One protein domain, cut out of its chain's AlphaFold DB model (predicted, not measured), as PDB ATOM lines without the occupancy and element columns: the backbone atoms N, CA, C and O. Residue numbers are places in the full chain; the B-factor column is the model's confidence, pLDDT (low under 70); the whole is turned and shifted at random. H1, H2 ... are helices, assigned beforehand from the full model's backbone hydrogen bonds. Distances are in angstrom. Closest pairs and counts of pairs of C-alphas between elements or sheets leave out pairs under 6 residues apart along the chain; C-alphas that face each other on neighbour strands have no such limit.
ATOM      1  N   MET A   1     -45.009   0.925 -95.827       50.50
ATOM      2  CA  MET A   1     -45.074   2.160 -95.017       50.50
ATOM      3  C   MET A   1     -44.319   1.860 -93.733       50.50
ATOM      4  O   MET A   1     -44.640   0.850 -93.120       50.50
ATOM      5  N   ALA A   2     -43.261   2.603 -93.400       62.47
ATOM      6  CA  ALA A   2     -42.537   2.366 -92.149       62.47
ATOM      7  C   ALA A   2     -43.499   2.629 -90.982       62.47
ATOM      8  O   ALA A   2     -44.128   3.685 -90.949       62.47
ATOM      9  N   LEU A   3     -43.690   1.659 -90.088       70.12
ATOM     10  CA  LEU A   3     -44.472   1.875 -88.872       70.12
ATOM     11  C   LEU A   3     -43.680   2.843 -87.992       70.12
ATOM     12  O   LEU A   3     -42.567   2.517 -87.581       70.12
ATOM     13  N   HIS A   4     -44.220   4.036 -87.751       79.94
ATOM     14  CA  HIS A   4     -43.596   4.969 -86.817       79.94
ATOM     15  C   HIS A   4     -43.821   4.456 -85.389       79.94
ATOM     16  O   HIS A   4     -44.898   3.946 -85.068       79.94
ATOM     17  N   ASN A   5     -42.803   4.554 -84.533       80.38
ATOM     18  CA  ASN A   5     -42.924   4.173 -83.126       80.38
ATOM     19  C   ASN A   5     -43.750   5.214 -82.358       80.38
ATOM     20  O   ASN A   5     -43.852   6.367 -82.780       80.38
ATOM     21  N   LYS A   6     -44.333   4.811 -81.219       82.50
ATOM     22  CA  LYS A   6     -44.998   5.758 -80.314       82.50
ATOM     23  C   LYS A   6     -43.976   6.837 -79.915       82.50
ATOM     24  O   LYS A   6     -42.902   6.470 -79.437       82.50
ATOM     25  N   PRO A   7     -44.290   8.132 -80.091       79.81
ATOM     26  CA  PRO A   7     -43.408   9.203 -79.650       79.81
ATOM     27  C   PRO A   7     -43.152   9.103 -78.150       79.81
ATOM     28  O   PRO A   7     -44.078   8.838 -77.379       79.81
ATOM     29  N   ASP A   8     -41.912   9.348 -77.738       77.12
ATOM     30  CA  ASP A   8     -41.612   9.558 -76.329       77.12
ATOM     31  C   ASP A   8     -42.371  10.803 -75.816       77.12
ATOM     32  O   ASP A   8     -42.674  11.741 -76.561       77.12
ATOM     33  N   GLU A   9     -42.724  10.800 -74.536       81.25
ATOM     34  CA  GLU A   9     -43.573  11.834 -73.931       81.25
ATOM     35  C   GLU A   9     -42.765  13.026 -73.397       81.25
ATOM     36  O   GLU A   9     -43.318  13.895 -72.725       81.25
ATOM     37  N   TYR A  10     -41.468  13.102 -73.717       77.88
ATOM     38  CA  TYR A  10     -40.602  14.173 -73.240       77.88
ATOM     39  C   TYR A  10     -40.935  15.505 -73.911       77.88
ATOM     40  O   TYR A  10     -41.004  15.633 -75.135       77.88
ATOM     41  N   ILE A  11     -41.116  16.549 -73.117       76.81
ATOM     42  CA  ILE A  11     -41.335  17.893 -73.644       76.81
ATOM     43  C   ILE A  11     -39.968  18.564 -73.763       76.81
ATOM     44  O   ILE A  11     -39.165  18.527 -72.837       76.81
ATOM     45  N   PHE A  12     -39.685  19.147 -74.928       76.44
ATOM     46  CA  PHE A  12     -38.418  19.837 -75.143       76.44
ATOM     47  C   PHE A  12     -38.258  20.980 -74.131       76.44
ATOM     48  O   PHE A  12     -39.154  21.818 -74.021       76.44
ATOM     49  N   ALA A  13     -37.119  21.014 -73.435       72.25
ATOM     50  CA  ALA A  13     -36.763  22.040 -72.450       72.25
ATOM     51  C   ALA A  13     -37.674  22.130 -71.200       72.25
ATOM     52  O   ALA A  13     -37.658  23.152 -70.516       72.25
ATOM     53  N   SER A  14     -38.449  21.088 -70.865       75.94
ATOM     54  CA  SER A  14     -39.302  21.075 -69.661       75.94
ATOM     55  C   SER A  14     -38.560  21.129 -68.316       75.94
ATOM     56  O   SER A  14     -39.170  21.475 -67.310       75.94
ATOM     57  N   GLU A  15     -37.271  20.796 -68.283       73.62
ATOM     58  CA  GLU A  15     -36.391  20.773 -67.104       73.62
ATOM     59  C   GLU A  15     -35.183  21.723 -67.234       73.62
ATOM     60  O   GLU A  15     -34.266  21.671 -66.418       73.62
ATOM     61  N   ALA A  16     -35.162  22.595 -68.249       70.38
ATOM     62  CA  ALA A  16     -34.043  23.500 -68.514       70.38
ATOM     63  C   ALA A  16     -33.793  24.485 -67.353       70.38
ATOM     64  O   ALA A  16     -34.693  25.243 -66.979       70.38
ATOM     65  N   LYS A  17     -32.562  24.539 -66.825       67.56
ATOM     66  CA  LYS A  17     -32.118  25.555 -65.851       67.56
ATOM     67  C   LYS A  17     -31.117  26.525 -66.479       67.56
ATOM     68  O   LYS A  17     -30.418  26.205 -67.438       67.56
ATOM     69  N   GLN A  18     -31.040  27.738 -65.936       60.09
ATOM     70  CA  GLN A  18     -30.117  28.765 -66.417       60.09
ATOM     71  C   GLN A  18     -28.658  28.362 -66.118       60.09
ATOM     72  O   GLN A  18     -28.284  28.276 -64.952       60.09
ATOM     73  N   GLY A  19     -27.845  28.145 -67.162       59.69
ATOM     74  CA  GLY A  19     -26.398  27.880 -67.054       59.69
ATOM     75  C   GLY A  19     -25.986  26.422 -66.786       59.69
ATOM     76  O   GLY A  19     -24.900  26.196 -66.268       59.69
ATOM     77  N   GLU A  20     -26.843  25.441 -67.081       59.91
ATOM     78  CA  GLU A  20     -26.568  24.008 -66.870       59.91
ATOM     79  C   GLU A  20     -25.869  23.368 -68.089       59.91
ATOM     80  O   GLU A  20     -26.268  23.613 -69.229       59.91
ATOM     81  N   VAL A  21     -24.840  22.540 -67.847       57.78
ATOM     82  CA  VAL A  21     -23.939  21.978 -68.872       57.78
ATOM     83  C   VAL A  21     -23.944  20.449 -68.795       57.78
ATOM     84  O   VAL A  21     -23.359  19.881 -67.879       57.78
ATOM     85  N   ASP A  22     -24.602  19.779 -69.745       60.06
ATOM     86  CA  ASP A  22     -24.643  18.311 -69.864       60.06
ATOM     87  C   ASP A  22     -24.669  17.855 -71.340       60.06
ATOM     88  O   ASP A  22     -24.899  18.652 -72.248       60.06
ATOM     89  N   ASN A  23     -24.411  16.572 -71.618       61.31
ATOM     90  CA  ASN A  23     -24.316  16.056 -72.995       61.31
ATOM     91  C   ASN A  23     -25.682  16.001 -73.719       61.31
ATOM     92  O   ASN A  23     -26.644  15.413 -73.227       61.31
ATOM     93  N   PHE A  24     -25.755  16.528 -74.948       58.25
ATOM     94  CA  PHE A  24     -26.885  16.291 -75.862       58.25
ATOM     95  C   PHE A  24     -26.936  14.801 -76.283       58.25
ATOM     96  O   PHE A  24     -25.869  14.237 -76.543       58.25
ATOM     97  N   PRO A  25     -28.115  14.143 -76.412       61.50
ATOM     98  CA  PRO A  25     -29.478  14.690 -76.402       61.50
ATOM     99  C   PRO A  25     -30.256  14.461 -75.087       61.50
ATOM    100  O   PRO A  25     -31.202  13.673 -75.057       61.50
ATOM    101  N   ASP A  26     -29.934  15.180 -74.008       69.31
ATOM    102  CA  ASP A  26     -30.826  15.262 -72.838       69.31
ATOM    103  C   ASP A  26     -32.012  16.216 -73.110       69.31
ATOM    104  O   ASP A  26     -31.993  17.422 -72.846       69.31
ATOM    105  N   LEU A  27     -33.044  15.666 -73.751       67.19
ATOM    106  CA  LEU A  27     -34.162  16.404 -74.341       67.19
ATOM    107  C   LEU A  27     -35.027  17.219 -73.341       67.19
ATOM    108  O   LEU A  27     -35.441  18.329 -73.704       67.19
ATOM    109  N   PRO A  28     -35.286  16.743 -72.104       69.94
ATOM    110  CA  PRO A  28     -35.914  17.535 -71.047       69.94
ATOM    111  C   PRO A  28     -35.215  18.861 -70.738       69.94
ATOM    112  O   PRO A  28     -35.903  19.827 -70.441       69.94
ATOM    113  N   ARG A  29     -33.886  18.982 -70.842       69.12
ATOM    114  CA  ARG A  29     -33.160  20.190 -70.390       69.12
ATOM    115  C   ARG A  29     -32.912  21.257 -71.459       69.12
ATOM    116  O   ARG A  29     -32.499  22.368 -71.139       69.12
ATOM    117  N   GLY A  30     -33.220  20.981 -72.722       67.38
ATOM    118  CA  GLY A  30     -33.168  21.991 -73.784       67.38
ATOM    119  C   GLY A  30     -31.753  22.452 -74.173       67.38
ATOM    120  O   GLY A  30     -30.797  21.689 -74.119       67.38
ATOM    121  N   TRP A  31     -31.619  23.704 -74.630       64.88
ATOM    122  CA  TRP A  31     -30.407  24.242 -75.283       64.88
ATOM    123  C   TRP A  31     -29.313  24.769 -74.330       64.88
ATOM    124  O   TRP A  31     -28.465  25.543 -74.775       64.88
ATOM    125  N   GLY A  32     -29.315  24.396 -73.044       60.47
ATOM    126  CA  GLY A  32     -28.488  25.015 -71.987       60.47
ATOM    127  C   GLY A  32     -26.971  25.093 -72.244       60.47
ATOM    128  O   GLY A  32     -26.290  25.879 -71.599       60.47
ATOM    129  N   ILE A  33     -26.458  24.355 -73.235       57.62
ATOM    130  CA  ILE A  33     -25.024  24.133 -73.481       57.62
ATOM    131  C   ILE A  33     -24.466  24.830 -74.735       57.62
ATOM    132  O   ILE A  33     -23.274  24.704 -75.029       57.62
ATOM    133  N   SER A  34     -25.299  25.540 -75.512       59.06
ATOM    134  CA  SER A  34     -24.910  26.022 -76.852       59.06
ATOM    135  C   SER A  34     -23.744  27.019 -76.832       59.06
ATOM    136  O   SER A  34     -22.929  27.021 -77.750       59.06
ATOM    137  N   PHE A  35     -23.608  27.836 -75.785       58.28
ATOM    138  CA  PHE A  35     -22.523  28.820 -75.694       58.28
ATOM    139  C   PHE A  35     -21.156  28.201 -75.377       58.28
ATOM    140  O   PHE A  35     -20.160  28.602 -75.976       58.28
ATOM    141  N   GLU A  36     -21.104  27.211 -74.487       58.03
ATOM    142  CA  GLU A  36     -19.847  26.647 -73.978       58.03
ATOM    143  C   GLU A  36     -19.270  25.539 -74.868       58.03
ATOM    144  O   GLU A  36     -18.053  25.401 -74.955       58.03
ATOM    145  N   GLN A  37     -20.119  24.777 -75.570       60.72
ATOM    146  CA  GLN A  37     -19.671  23.666 -76.423       60.72
ATOM    147  C   GLN A  37     -19.560  24.028 -77.910       60.72
ATOM    148  O   GLN A  37     -18.758  23.428 -78.624       60.72
ATOM    149  N   THR A  38     -20.358  24.984 -78.402       64.19
ATOM    150  CA  THR A  38     -20.465  25.263 -79.848       64.19
ATOM    151  C   THR A  38     -20.416  26.754 -80.204       64.19
ATOM    152  O   THR A  38     -20.739  27.137 -81.327       64.19
ATOM    153  N   GLY A  39     -20.002  27.619 -79.268       66.69
ATOM    154  CA  GLY A  39     -19.836  29.060 -79.509       66.69
ATOM    155  C   GLY A  39     -21.149  29.827 -79.705       66.69
ATOM    156  O   GLY A  39     -21.170  30.866 -80.361       66.69
ATOM    157  N   GLY A  40     -22.254  29.306 -79.172       63.97
ATOM    158  CA  GLY A  40     -23.592  29.897 -79.243       63.97
ATOM    159  C   GLY A  40     -24.414  29.429 -80.445       63.97
ATOM    160  O   GLY A  40     -25.550  29.874 -80.606       63.97
ATOM    161  N   ILE A  41     -23.875  28.529 -81.280       68.00
ATOM    162  CA  ILE A  41     -24.521  28.065 -82.514       68.00
ATOM    163  C   ILE A  41     -24.831  26.561 -82.415       68.00
ATOM    164  O   ILE A  41     -23.919  25.737 -82.466       68.00
ATOM    165  N   PRO A  42     -26.110  26.174 -82.299       68.69
ATOM    166  CA  PRO A  42     -26.588  24.803 -82.483       68.69
ATOM    167  C   PRO A  42     -26.050  24.061 -83.726       68.69
ATOM    168  O   PRO A  42     -26.237  24.549 -84.843       68.69
ATOM    169  N   PRO A  43     -25.472  22.850 -83.592       73.44
ATOM    170  CA  PRO A  43     -25.142  21.995 -84.734       73.44
ATOM    171  C   PRO A  43     -26.389  21.512 -85.495       73.44
ATOM    172  O   PRO A  43     -27.440  21.252 -84.906       73.44
ATOM    173  N   MET A  44     -26.260  21.305 -86.812       79.62
ATOM    174  CA  MET A  44     -27.360  20.844 -87.680       79.62
ATOM    175  C   MET A  44     -27.930  19.473 -87.276       79.62
ATOM    176  O   MET A  44     -29.115  19.204 -87.454       79.62
ATOM    177  N   GLU A  45     -27.109  18.608 -86.684       76.19
ATOM    178  CA  GLU A  45     -27.522  17.284 -86.205       76.19
ATOM    179  C   GLU A  45     -28.615  17.359 -85.129       76.19
ATOM    180  O   GLU A  45     -29.506  16.508 -85.095       76.19
ATOM    181  N   TRP A  46     -28.610  18.406 -84.298       76.50
ATOM    182  CA  TRP A  46     -29.616  18.592 -83.250       76.50
ATOM    183  C   TRP A  46     -30.962  19.004 -83.854       76.50
ATOM    184  O   TRP A  46     -32.006  18.492 -83.447       76.50
ATOM    185  N   PHE A  47     -30.945  19.862 -84.880       78.00
ATOM    186  CA  PHE A  47     -32.144  20.200 -85.648       78.00
ATOM    187  C   PHE A  47     -32.695  18.986 -86.397       78.00
ATOM    188  O   PHE A  47     -33.896  18.738 -86.336       78.00
ATOM    189  N   ASN A  48     -31.835  18.186 -87.034       82.06
ATOM    190  CA  ASN A  48     -32.250  16.957 -87.713       82.06
ATOM    191  C   ASN A  48     -32.916  15.966 -86.749       82.06
ATOM    192  O   ASN A  48     -33.929  15.364 -87.096       82.06
ATOM    193  N   TYR A  49     -32.391  15.821 -85.530       79.94
ATOM    194  CA  TYR A  49     -32.999  14.984 -84.495       79.94
ATOM    195  C   TYR A  49     -34.380  15.508 -84.056       79.94
ATOM    196  O   TYR A  49     -35.337  14.736 -83.973       79.94
ATOM    197  N   LEU A  50     -34.514  16.824 -83.841       79.00
ATOM    198  CA  LEU A  50     -35.792  17.462 -83.499       79.00
ATOM    199  C   LEU A  50     -36.829  17.326 -84.623       79.00
ATOM    200  O   LEU A  50     -37.966  16.938 -84.352       79.00
ATOM    201  N   PHE A  51     -36.447  17.596 -85.874       84.62
ATOM    202  CA  PHE A  51     -37.331  17.444 -87.032       84.62
ATOM    203  C   PHE A  51     -37.752  15.992 -87.229       84.62
ATOM    204  O   PHE A  51     -38.943  15.728 -87.359       84.62
ATOM    205  N   LYS A  52     -36.816  15.041 -87.128       84.94
ATOM    206  CA  LYS A  52     -37.130  13.611 -87.193       84.94
ATOM    207  C   LYS A  52     -38.182  13.212 -86.156       84.94
ATOM    208  O   LYS A  52     -39.129  12.511 -86.492       84.94
ATOM    209  N   ARG A  53     -38.063  13.686 -84.913       83.56
ATOM    210  CA  ARG A  53     -39.028  13.389 -83.842       83.56
ATOM    211  C   ARG A  53     -40.411  13.998 -84.105       83.56
ATOM    212  O   ARG A  53     -41.429  13.369 -83.819       83.56
ATOM    213  N   ILE A  54     -40.457  15.211 -84.658       84.62
ATOM    214  CA  ILE A  54     -41.703  15.871 -85.076       84.62
ATOM    215  C   ILE A  54     -42.365  15.093 -86.223       84.62
ATOM    216  O   ILE A  54     -43.558  14.790 -86.146       84.62
ATOM    217  N   ASP A  55     -41.593  14.719 -87.241       86.44
ATOM    218  CA  ASP A  55     -42.069  13.973 -88.406       86.44
ATOM    219  C   ASP A  55     -42.561  12.575 -88.019       86.44
ATOM    220  O   ASP A  55     -43.645  12.163 -88.431       86.44
ATOM    221  N   GLU A  56     -41.829  11.858 -87.158       86.81
ATOM    222  CA  GLU A  56     -42.250  10.556 -86.631       86.81
ATOM    223  C   GLU A  56     -43.537  10.666 -85.799       86.81
ATOM    224  O   GLU A  56     -44.414   9.810 -85.917       86.81
ATOM    225  N   LYS A  57     -43.713  11.745 -85.019       84.81
ATOM    226  CA  LYS A  57     -44.953  12.008 -84.272       84.81
ATOM    227  C   LYS A  57     -46.148  12.258 -85.188       84.81
ATOM    228  O   LYS A  57     -47.217  11.687 -84.954       84.81
ATOM    229  N   TYR A  58     -45.997  13.096 -86.214       86.50
ATOM    230  CA  TYR A  58     -47.070  13.331 -87.179       86.50
ATOM    231  C   TYR A  58     -47.372  12.075 -87.998       86.50
ATOM    232  O   TYR A  58     -48.544  11.728 -88.155       86.50
ATOM    233  N   GLY A  59     -46.345  11.344 -88.435       88.06
ATOM    234  CA  GLY A  59     -46.489  10.067 -89.131       88.06
ATOM    235  C   GLY A  59     -47.237   9.024 -88.296       88.06
ATOM    236  O   GLY A  59     -48.174   8.397 -88.791       88.06
ATOM    237  N   TYR A  60     -46.898   8.889 -87.010       87.69
ATOM    238  CA  TYR A  60     -47.589   8.000 -86.070       87.69
ATOM    239  C   TYR A  60     -49.083   8.343 -85.930       87.69
ATOM    240  O   TYR A  60     -49.938   7.457 -86.007       87.69
ATOM    241  N   LEU A  61     -49.419   9.630 -85.775       87.00
ATOM    242  CA  LEU A  61     -50.808  10.094 -85.680       87.00
ATOM    243  C   LEU A  61     -51.583   9.882 -86.986       87.00
ATOM    244  O   LEU A  61     -52.717   9.412 -86.943       87.00
ATOM    245  N   MET A  62     -50.984  10.173 -88.143       87.62
ATOM    246  CA  MET A  62     -51.630   9.975 -89.446       87.62
ATOM    247  C   MET A  62     -51.894   8.496 -89.751       87.62
ATOM    248  O   MET A  62     -52.922   8.176 -90.343       87.62
ATOM    249  N   GLN A  63     -51.013   7.585 -89.320       86.50
ATOM    250  CA  GLN A  63     -51.207   6.141 -89.510       86.50
ATOM    251  C   GLN A  63     -52.368   5.576 -88.689       86.50
ATOM    252  O   GLN A  63     -52.996   4.606 -89.108       86.50
ATOM    253  N   ARG A  64     -52.647   6.150 -87.514       84.00
ATOM    254  CA  ARG A  64     -53.604   5.580 -86.555       84.00
ATOM    255  C   ARG A  64     -54.864   6.420 -86.331       84.00
ATOM    256  O   ARG A  64     -55.809   5.937 -85.712       84.00
ATOM    257  N   GLY A  65     -54.895   7.668 -86.790       86.94
ATOM    258  CA  GLY A  65     -56.011   8.610 -86.644       86.94
ATOM    259  C   GLY A  65     -56.198   9.188 -85.233       86.94
ATOM    260  O   GLY A  65     -56.586  10.345 -85.101       86.94
TER     261      GLY A  65
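This is residues 1 to 65 of the 542 residues of the protein "Phage tail protein" of Pasteurella caecimuris (UniProt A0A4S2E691). What is the picture? One long helix, H2, makes one side of a loose body, while residues 1 to 33, with no named element, run beside it and loop round where H2 begins, near the short helix H1. What is it made of? The 65 printed residues include two named helices, H1 then H2, and no named strand; the class is all helix, with 26 residues in named elements, under half. How large is it? It is elongated, spanning 41 by 22 by 13 A, with a radius of gyration of the C-alphas of 14.1 A.

How does H2, residues 44 to 64, stand to H1, residues 34 to 38? They are apart, joined by a tight link of 5 residues. What of their backbones? In H1 and H2 every O i to N i+4 pair is within hydrogen-bond range.

Where does H2 run? It runs 30.4 A from C-alpha 44 at (-27.360, 20.844, -87.680) to C-alpha 64 at (-53.604, 5.580, -86.555). And H1? It begins at C-alpha 34, (-24.910, 26.022, -76.852), and measures 5.4 A.

Which C-alphas are farthest apart? Those of Glu 36 and Gly 65, at 42.4 A. Is anything cut or uncertain? The printed part has no cut; pLDDT is under 70 at residues 1 to 2 and 17 to 42.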